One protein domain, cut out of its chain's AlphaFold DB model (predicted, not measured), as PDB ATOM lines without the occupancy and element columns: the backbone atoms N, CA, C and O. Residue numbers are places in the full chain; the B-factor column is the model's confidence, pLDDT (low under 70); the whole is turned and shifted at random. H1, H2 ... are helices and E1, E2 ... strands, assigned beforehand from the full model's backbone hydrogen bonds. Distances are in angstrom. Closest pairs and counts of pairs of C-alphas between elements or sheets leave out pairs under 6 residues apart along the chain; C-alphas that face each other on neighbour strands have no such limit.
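This is residues 2 to 7, 25 to 75 and 112 to 121 of the 121 residues of the protein "C2 domain-containing protein" of Penaeus vannamei (UniProt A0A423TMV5). A twisted ribbon of three long antiparallel strands, E2, E1 and E3 side by side, makes the longest axis, with no named element over either of its faces and the short helix H1 just past the end where E1 begins. A loop after E2 swings away from the sheet, and its residues 61 to 68 stick out; residues 2 to 3 pair along the far edge of E3. The printed part has 67 residues with one named helix and three named strands, in the order H1, E1, E2, E3 along the chain. The class is mostly strand, with 33 residues, under half, in named elements. The whole is loose, with a radius of gyration of the C-alphas of 13.7 A, and elongated, spanning 44 by 26 by 21 A.

E1, residues 32 to 41, is the longest strand by residues and measures 28.0 A from its first C-alpha at (200.960, 228.067, 156.349) to its last at (226.633, 235.520, 147.943). E2, residues 48 to 56, measures 25.2 A. E3, residues 112 to 120, measures 26.5 A and ends with C-alpha 120 at (201.494, 233.033, 159.515). H1, residues 26 to 30, measures 6.5 A and begins with C-alpha 26 at (198.299, 218.868, 160.002).

E1 is the inner strand of the sheet, and E2 and E3 are its edge strands. E1 and E2 form a hairpin, antiparallel, with 165 degrees between their directions. N 36 and O 53 are 2.9 A apart and N 53 and O 36 are 2.8 A apart, both within hydrogen-bond range. E1 and E3 are antiparallel at 158 degrees, with N 37 and O 115 at 2.8 A and N 115 and O 37 at 2.9 A, within hydrogen-bond range. E2 and E3 are only just apart, their closest C-alphas 8.4 A from each other. Residues 2 to 3 pair antiparallel with residues 115 to 116 of E3. H1 is not on the sheet. The closest C-alphas of H1 and E2 are those of Leu 30 and Asp 56, 7.8 A apart. H1 and E3 are apart. In H1 every O i to N i+4 pair is within hydrogen-bond range.

The two C-alphas farthest apart are those of Asp 27 and Asp 44, at 44.0 A. Residues 8 to 24 are not printed, with 31.6 A from C-alpha 7 to C-alpha 25. Residues 76 to 111 are not printed either, with 20.2 A from C-alpha 75 to C-alpha 112; the link from E2 to E3 runs across this cut. The link from H1 to E1 is tight, and that from E1 to E2 is short. Residues 57 to 75 hold no named element, and residues 61 to 68 among them stand free. The mean pLDDT of the printed part is 71.3, and 23 residues are under 70, among them residues 2 to 7 and 112 to 121.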
ATOM      1  N   TYR A   2     215.369 230.559 158.786       59.25
ATOM      2  CA  TYR A   2     216.381 229.503 158.666       59.25
ATOM      3  C   TYR A   2     217.112 229.670 157.333       59.25
ATOM      4  O   TYR A   2     216.468 229.673 156.286       59.25
ATOM      5  N   SER A   3     218.437 229.808 157.354       59.94
ATOM      6  CA  SER A   3     219.273 229.846 156.147       59.94
ATOM      7  C   SER A   3     220.137 228.594 156.052       59.94
ATOM      8  O   SER A   3     220.638 228.115 157.070       59.94
ATOM      9  N   THR A   4     220.312 228.052 154.850       64.62
ATOM     10  CA  THR A   4     221.198 226.895 154.645       64.62
ATOM     11  C   THR A   4     222.654 227.340 154.541       64.62
ATOM     12  O   THR A   4     222.949 228.529 154.410       64.62
ATOM     13  N   GLY A   5     223.569 226.368 154.526       62.75
ATOM     14  CA  GLY A   5     224.941 226.604 154.086       62.75
ATOM     15  C   GLY A   5     225.001 227.173 152.664       62.75
ATOM     16  O   GLY A   5     224.067 227.030 151.870       62.75
ATOM     17  N   VAL A   6     226.116 227.831 152.376       61.25
ATOM     18  CA  VAL A   6     226.484 228.377 151.070       61.25
ATOM     19  C   VAL A   6     226.830 227.203 150.135       61.25
ATOM     20  O   VAL A   6     227.680 226.386 150.491       61.25
ATOM     21  N   ALA A   7     226.160 227.064 148.984       62.00
ATOM     22  CA  ALA A   7     226.478 226.007 148.010       62.00
ATOM     23  C   ALA A   7     227.655 226.409 147.118       62.00
ATOM     24  O   ALA A   7     227.831 227.587 146.840       62.00
ATOM     25  N   THR A  25     200.605 220.928 163.804       80.25
ATOM     26  CA  THR A  25     199.534 219.983 163.460       80.25
ATOM     27  C   THR A  25     199.271 220.004 161.957       80.25
ATOM     28  O   THR A  25     199.568 220.985 161.273       80.25
ATOM     29  N   ARG A  26     198.666 218.935 161.425       73.81
ATOM     30  CA  ARG A  26     198.299 218.868 160.002       73.81
ATOM     31  C   ARG A  26     197.409 220.041 159.586       73.81
ATOM     32  O   ARG A  26     197.662 220.643 158.553       73.81
ATOM     33  N   ASP A  27     196.427 220.406 160.406       79.69
ATOM     34  CA  ASP A  27     195.542 221.542 160.123       79.69
ATOM     35  C   ASP A  27     196.270 222.889 160.201       79.69
ATOM     36  O   ASP A  27     195.995 223.782 159.402       79.69
ATOM     37  N   ALA A  28     197.243 223.029 161.109       77.81
ATOM     38  CA  ALA A  28     198.092 224.216 161.162       77.81
ATOM     39  C   ALA A  28     198.988 224.322 159.920       77.81
ATOM     40  O   ALA A  28     199.129 225.414 159.384       77.81
ATOM     41  N   LEU A  29     199.527 223.206 159.408       76.19
ATOM     42  CA  LEU A  29     200.305 223.180 158.161       76.19
ATOM     43  C   LEU A  29     199.481 223.658 156.968       76.19
ATOM     44  O   LEU A  29     199.977 224.439 156.164       76.19
ATOM     45  N   LEU A  30     198.206 223.274 156.893       80.81
ATOM     46  CA  LEU A  30     197.302 223.810 155.880       80.81
ATOM     47  C   LEU A  30     197.126 225.332 156.035       80.81
ATOM     48  O   LEU A  30     196.729 225.994 155.100       80.81
ATOM     49  N   GLY A  31     197.386 225.958 157.176       80.25
ATOM     50  CA  GLY A  31     197.320 227.419 157.309       80.25
ATOM     51  C   GLY A  31     198.546 228.172 156.787       80.25
ATOM     52  O   GLY A  31     198.511 229.399 156.728       80.25
ATOM     53  N   LEU A  32     199.632 227.471 156.452       83.44
ATOM     54  CA  LEU A  32     200.960 228.067 156.349       83.44
ATOM     55  C   LEU A  32     201.456 228.190 154.909       83.44
ATOM     56  O   LEU A  32     201.259 227.317 154.064       83.44
ATOM     57  N   THR A  33     202.178 229.278 154.663       82.62
ATOM     58  CA  THR A  33     202.945 229.482 153.434       82.62
ATOM     59  C   THR A  33     204.425 229.520 153.781       82.62
ATOM     60  O   THR A  33     204.860 230.291 154.642       82.62
ATOM     61  N   LEU A  34     205.200 228.674 153.110       81.25
ATOM     62  CA  LEU A  34     206.649 228.678 153.196       81.25
ATOM     63  C   LEU A  34     207.199 229.677 152.178       81.25
ATOM     64  O   LEU A  34     207.055 229.492 150.969       81.25
ATOM     65  N   GLU A  35     207.840 230.731 152.668       82.38
ATOM     66  CA  GLU A  35     208.588 231.669 151.841       82.38
ATOM     67  C   GLU A  35     210.032 231.190 151.731       82.38
ATOM     68  O   GLU A  35     210.725 231.002 152.735       82.38
ATOM     69  N   MET A  36     210.493 230.992 150.501       77.38
ATOM     70  CA  MET A  36     211.870 230.625 150.198       77.38
ATOM     71  C   MET A  36     212.482 231.686 149.298       77.38
ATOM     72  O   MET A  36     211.902 232.044 148.282       77.38
ATOM     73  N   SER A  37     213.674 232.159 149.640       80.00
ATOM     74  CA  SER A  37     214.440 233.121 148.848       80.00
ATOM     75  C   SER A  37     215.849 232.598 148.594       80.00
ATOM     76  O   SER A  37     216.463 231.960 149.453       80.00
ATOM     77  N   VAL A  38     216.346 232.857 147.392       81.31
ATOM     78  CA  VAL A  38     217.672 232.460 146.927       81.31
ATOM     79  C   VAL A  38     218.463 233.721 146.638       81.31
ATOM     80  O   VAL A  38     217.973 234.639 145.972       81.31
ATOM     81  N   TRP A  39     219.693 233.758 147.131       81.06
ATOM     82  CA  TRP A  39     220.591 234.890 146.970       81.06
ATOM     83  C   TRP A  39     221.945 234.401 146.469       81.06
ATOM     84  O   TRP A  39     222.371 233.301 146.795       81.06
ATOM     85  N   ASP A  40     222.614 235.212 145.672       78.31
ATOM     86  CA  ASP A  40     223.994 235.040 145.255       78.31
ATOM     87  C   ASP A  40     224.883 235.736 146.280       78.31
ATOM     88  O   ASP A  40     224.796 236.956 146.459       78.31
ATOM     89  N   TYR A  41     225.683 234.957 147.002       75.38
ATOM     90  CA  TYR A  41     226.633 235.520 147.943       75.38
ATOM     91  C   TYR A  41     227.863 235.995 147.177       75.38
ATOM     92  O   TYR A  41     228.586 235.198 146.575       75.38
ATOM     93  N   ILE A  42     228.101 237.303 147.221       74.88
ATOM     94  CA  ILE A  42     229.245 237.944 146.580       74.88
ATOM     95  C   ILE A  42     230.074 238.596 147.684       74.88
ATOM     96  O   ILE A  42     229.578 239.434 148.434       74.88
ATOM     97  N   SER A  43     231.342 238.201 147.804       71.50
ATOM     98  CA  SER A  43     232.264 238.821 148.757       71.50
ATOM     99  C   SER A  43     232.455 240.304 148.426       71.50
ATOM    100  O   SER A  43     232.677 240.648 147.267       71.50
ATOM    101  N   ASP A  44     232.421 241.157 149.451       65.25
ATOM    102  CA  ASP A  44     232.659 242.609 149.377       65.25
ATOM    103  C   ASP A  44     231.600 243.444 148.627       65.25
ATOM    104  O   ASP A  44     231.807 244.636 148.393       65.25
ATOM    105  N   THR A  45     230.439 242.871 148.297       74.19
ATOM    106  CA  THR A  45     229.295 243.613 147.735       74.19
ATOM    107  C   THR A  45     227.968 243.165 148.347       74.19
ATOM    108  O   THR A  45     227.910 242.221 149.130       74.19
ATOM    109  N   GLU A  46     226.874 243.843 147.993       73.81
ATOM    110  CA  GLU A  46     225.532 243.364 148.332       73.81
ATOM    111  C   GLU A  46     225.243 242.030 147.631       73.81
ATOM    112  O   GLU A  46     225.577 241.845 146.457       73.81
ATOM    113  N   ASN A  47     224.607 241.106 148.356       77.88
ATOM    114  CA  ASN A  47     224.185 239.825 147.801       77.88
ATOM    115  C   ASN A  47     223.191 240.049 146.657       77.88
ATOM    116  O   ASN A  47     222.204 240.777 146.810       77.88
ATOM    117  N   GLY A  48     223.411 239.378 145.529       79.31
ATOM    118  CA  GLY A  48     222.504 239.441 144.389       79.31
ATOM    119  C   GLY A  48     221.235 238.648 144.678       79.31
ATOM    120  O   GLY A  48     221.293 237.453 144.932       79.31
ATOM    121  N   PHE A  49     220.058 239.264 144.645       80.38
ATOM    122  CA  PHE A  49     218.818 238.500 144.772       80.38
ATOM    123  C   PHE A  49     218.587 237.652 143.510       80.38
ATOM    124  O   PHE A  49     218.518 238.199 142.409       80.38
ATOM    125  N   LEU A  50     218.456 236.329 143.660       81.25
ATOM    126  CA  LEU A  50     218.254 235.404 142.535       81.25
ATOM    127  C   LEU A  50     216.780 235.048 142.318       81.25
ATOM    128  O   LEU A  50     216.386 234.721 141.200       81.25
ATOM    129  N   GLY A  51     215.961 235.107 143.369       82.06
ATOM    130  CA  GLY A  51     214.530 234.842 143.273       82.06
ATOM    131  C   GLY A  51     213.905 234.367 144.578       82.06
ATOM    132  O   GLY A  51     214.596 233.904 145.483       82.06
ATOM    133  N   GLU A  52     212.581 234.450 144.667       86.00
ATOM    134  CA  GLU A  52     211.792 233.937 145.789       86.00
ATOM    135  C   GLU A  52     210.643 233.058 145.302       86.00
ATOM    136  O   GLU A  52     210.172 233.171 144.174       86.00
ATOM    137  N   THR A  53     210.178 232.147 146.138       83.19
ATOM    138  CA  THR A  53     209.000 231.339 145.863       83.19
ATOM    139  C   THR A  53     208.181 231.195 147.135       83.19
ATOM    140  O   THR A  53     208.720 231.095 148.237       83.19
ATOM    141  N   LEU A  54     206.863 231.239 146.970       84.94
ATOM    142  CA  LEU A  54     205.891 231.066 148.038       84.94
ATOM    143  C   LEU A  54     205.228 229.715 147.820       84.94
ATOM    144  O   LEU A  54     204.582 229.492 146.793       84.94
ATOM    145  N   ILE A  55     205.413 228.814 148.772       84.06
ATOM    146  CA  ILE A  55     204.892 227.456 148.711       84.06
ATOM    147  C   ILE A  55     203.757 227.357 149.718       84.06
ATOM    148  O   ILE A  55     203.981 227.362 150.926       84.06
ATOM    149  N   ASP A  56     202.532 227.270 149.212       83.44
ATOM    150  CA  ASP A  56     201.368 226.977 150.041       83.44
ATOM    151  C   ASP A  56     201.432 225.513 150.494       83.44
ATOM    152  O   ASP A  56     201.339 224.591 149.675       83.44
ATOM    153  N   LEU A  57     201.586 225.300 151.802       82.06
ATOM    154  CA  LEU A  57     201.710 223.965 152.381       82.06
ATOM    155  C   LEU A  57     200.397 223.165 152.295       82.06
ATOM    156  O   LEU A  57     200.433 221.945 152.448       82.06
ATOM    157  N   ARG A  58     199.262 223.800 151.952       78.88
ATOM    158  CA  ARG A  58     198.022 223.094 151.556       78.88
ATOM    159  C   ARG A  58     198.191 222.257 150.302       78.88
ATOM    160  O   ARG A  58     197.586 221.197 150.177       78.88
ATOM    161  N   HIS A  59     198.958 222.792 149.358       73.00
ATOM    162  CA  HIS A  59     199.133 222.250 148.016       73.00
ATOM    163  C   HIS A  59     200.502 221.587 147.840       73.00
ATOM    164  O   HIS A  59     200.771 220.993 146.796       73.00
ATOM    165  N   ALA A  60     201.376 221.698 148.842       72.56
ATOM    166  CA  ALA A  60     202.641 220.995 148.867       72.56
ATOM    167  C   ALA A  60     202.390 219.489 149.020       72.56
ATOM    168  O   ALA A  60     201.756 219.026 149.968       72.56
ATOM    169  N   TYR A  61     202.907 218.734 148.058       64.81
ATOM    170  CA  TYR A  61     202.956 217.280 148.069       64.81
ATOM    171  C   TYR A  61     203.836 216.822 149.246       64.81
ATOM    172  O   TYR A  61     205.061 216.816 149.163       64.81
ATOM    173  N   LEU A  62     203.201 216.503 150.381       68.56
ATOM    174  CA  LEU A  62     203.840 215.968 151.596       68.56
ATOM    175  C   LEU A  62     204.291 214.502 151.429       68.56
ATOM    176  O   LEU A  62     204.813 213.902 152.362       68.56
ATOM    177  N   ASP A  63     204.085 213.916 150.253       66.69
ATOM    178  CA  ASP A  63     204.381 212.533 149.871       66.69
ATOM    179  C   ASP A  63     205.855 212.296 149.486       66.69
ATOM    180  O   ASP A  63     206.153 211.429 148.668       66.69
ATOM    181  N   GLU A  64     206.781 213.064 150.080       62.53
ATOM    182  CA  GLU A  64     208.246 212.944 149.914       62.53
ATOM    183  C   GLU A  64     208.738 213.023 148.456       62.53
ATOM    184  O   GLU A  64     209.884 212.689 148.138       62.53
ATOM    185  N   ARG A  65     207.890 213.491 147.533       71.75
ATOM    186  CA  ARG A  65     208.239 213.600 146.119       71.75
ATOM    187  C   ARG A  65     208.996 214.894 145.842       71.75
ATOM    188  O   ARG A  65     208.550 215.970 146.253       71.75
ATOM    189  N   PRO A  66     210.097 214.836 145.071       73.25
ATOM    190  CA  PRO A  66     210.800 216.042 144.665       73.25
ATOM    191  C   PRO A  66     209.877 216.909 143.801       73.25
ATOM    192  O   PRO A  66     209.442 216.496 142.724       73.25
ATOM    193  N   THR A  67     209.592 218.120 144.278       77.19
ATOM    194  CA  THR A  67     208.755 219.101 143.579       77.19
ATOM    195  C   THR A  67     209.604 220.297 143.166       77.19
ATOM    196  O   THR A  67     210.313 220.885 143.979       77.19
ATOM    197  N   TRP A  68     209.533 220.662 141.885       82.62
ATOM    198  CA  TRP A  68     210.263 221.804 141.340       82.62
ATOM    199  C   TRP A  68     209.422 223.075 141.452       82.62
ATOM    200  O   TRP A  68     208.378 223.190 140.808       82.62
ATOM    201  N   TYR A  69     209.905 224.050 142.220       80.31
ATOM    202  CA  TYR A  69     209.283 225.367 142.337       80.31
ATOM    203  C   TYR A  69     210.030 226.385 141.481       80.31
ATOM    204  O   TYR A  69     211.256 226.486 141.525       80.31
ATOM    205  N   ARG A  70     209.285 227.154 140.680       79.38
ATOM    206  CA  ARG A  70     209.860 228.268 139.923       79.38
ATOM    207  C   ARG A  70     210.106 229.441 140.863       79.38
ATOM    208  O   ARG A  70     209.187 229.876 141.559       79.38
ATOM    209  N   LEU A  71     211.333 229.951 140.839       82.69
ATOM    210  CA  LEU A  71     211.683 231.209 141.479       82.69
ATOM    211  C   LEU A  71     211.032 232.361 140.712       82.69
ATOM    212  O   LEU A  71     211.074 232.410 139.482       82.69
ATOM    213  N   GLN A  72     210.404 233.255 141.455       80.50
ATOM    214  CA  GLN A  72     209.836 234.500 140.977       80.50
ATOM    215  C   GLN A  72     210.825 235.626 141.256       80.50
ATOM    216  O   GLN A  72     211.529 235.623 142.268       80.50
ATOM    217  N   GLU A  73     210.864 236.611 140.365       77.12
ATOM    218  CA  GLU A  73     211.521 237.875 140.668       77.12
ATOM    219  C   GLU A  73     210.792 238.541 141.841       77.12
ATOM    220  O   GLU A  73     209.563 238.448 141.952       77.12
ATOM    221  N   ARG A  74     211.541 239.212 142.724       69.81
ATOM    222  CA  ARG A  74     210.950 239.964 143.826       69.81
ATOM    223  C   ARG A  74     210.000 240.960 143.197       69.81
ATOM    224  O   ARG A  74     210.431 241.819 142.426       69.81
ATOM    225  N   ARG A  75     208.703 240.838 143.502       62.66
ATOM    226  CA  ARG A  75     207.716 241.814 143.040       62.66
ATOM    227  C   ARG A  75     208.242 243.172 143.458       62.66
ATOM    228  O   ARG A  75     208.302 243.468 144.652       62.66
ATOM    229  N   PRO A 112     225.626 230.349 145.810       49.16
ATOM    230  CA  PRO A 112     224.284 230.766 146.164       49.16
ATOM    231  C   PRO A 112     223.912 230.302 147.585       49.16
ATOM    232  O   PRO A 112     224.250 229.201 148.034       49.16
ATOM    233  N   VAL A 113     223.194 231.160 148.305       52.97
ATOM    234  CA  VAL A 113     222.670 230.939 149.658       52.97
ATOM    235  C   VAL A 113     221.148 230.862 149.634       52.97
ATOM    236  O   VAL A 113     220.479 231.602 148.911       52.97
ATOM    237  N   PHE A 114     220.588 229.973 150.453       52.69
ATOM    238  CA  PHE A 114     219.148 229.887 150.662       52.69
ATOM    239  C   PHE A 114     218.732 230.491 151.991       52.69
ATOM    240  O   PHE A 114     219.383 230.270 153.014       52.69
ATOM    241  N   ALA A 115     217.578 231.152 151.997       50.25
ATOM    242  CA  ALA A 115     216.883 231.542 153.212       50.25
ATOM    243  C   ALA A 115     215.396 231.181 153.130       50.25
ATOM    244  O   ALA A 115     214.736 231.446 152.128       50.25
ATOM    245  N   SER A 116     214.869 230.594 154.202       46.22
ATOM    246  CA  SER A 116     213.465 230.216 154.352       46.22
ATOM    247  C   SER A 116     212.843 230.869 155.589       46.22
ATOM    248  O   SER A 116     213.478 231.002 156.646       46.22
ATOM    249  N   SER A 117     211.590 231.295 155.462       50.97
ATOM    250  CA  SER A 117     210.790 231.828 156.562       50.97
ATOM    251  C   SER A 117     209.365 231.288 156.479       50.97
ATOM    252  O   SER A 117     208.771 231.237 155.406       50.97
ATOM    253  N   LEU A 118     208.811 230.876 157.620       45.31
ATOM    254  CA  LEU A 118     207.390 230.565 157.735       45.31
ATOM    255  C   LEU A 118     206.650 231.862 158.052       45.31
ATOM    256  O   LEU A 118     206.986 232.532 159.032       45.31
ATOM    257  N   MET A 119     205.657 232.212 157.238       46.28
ATOM    258  CA  MET A 119     204.736 233.304 157.545       46.28
ATOM    259  C   MET A 119     203.384 232.733 157.972       46.28
ATOM    260  O   MET A 119     202.823 231.864 157.305       46.28
ATOM    261  N   TYR A 120     202.879 233.231 159.099       32.94
ATOM    262  CA  TYR A 120     201.494 233.033 159.515       32.94
ATOM    263  C   TYR A 120     200.621 234.009 158.719       32.94
ATOM    264  O   TYR A 120     200.919 235.207 158.709       32.94
ATOM    265  N   SER A 121     199.592 233.502 158.034       40.97
ATOM    266  CA  SER A 121     198.549 234.334 157.416       40.97
ATOM    267  C   SER A 121     197.404 234.605 158.379       40.97
ATOM    268  O   SER A 121     197.169 233.773 159.282       40.97
TER     269      SER A 121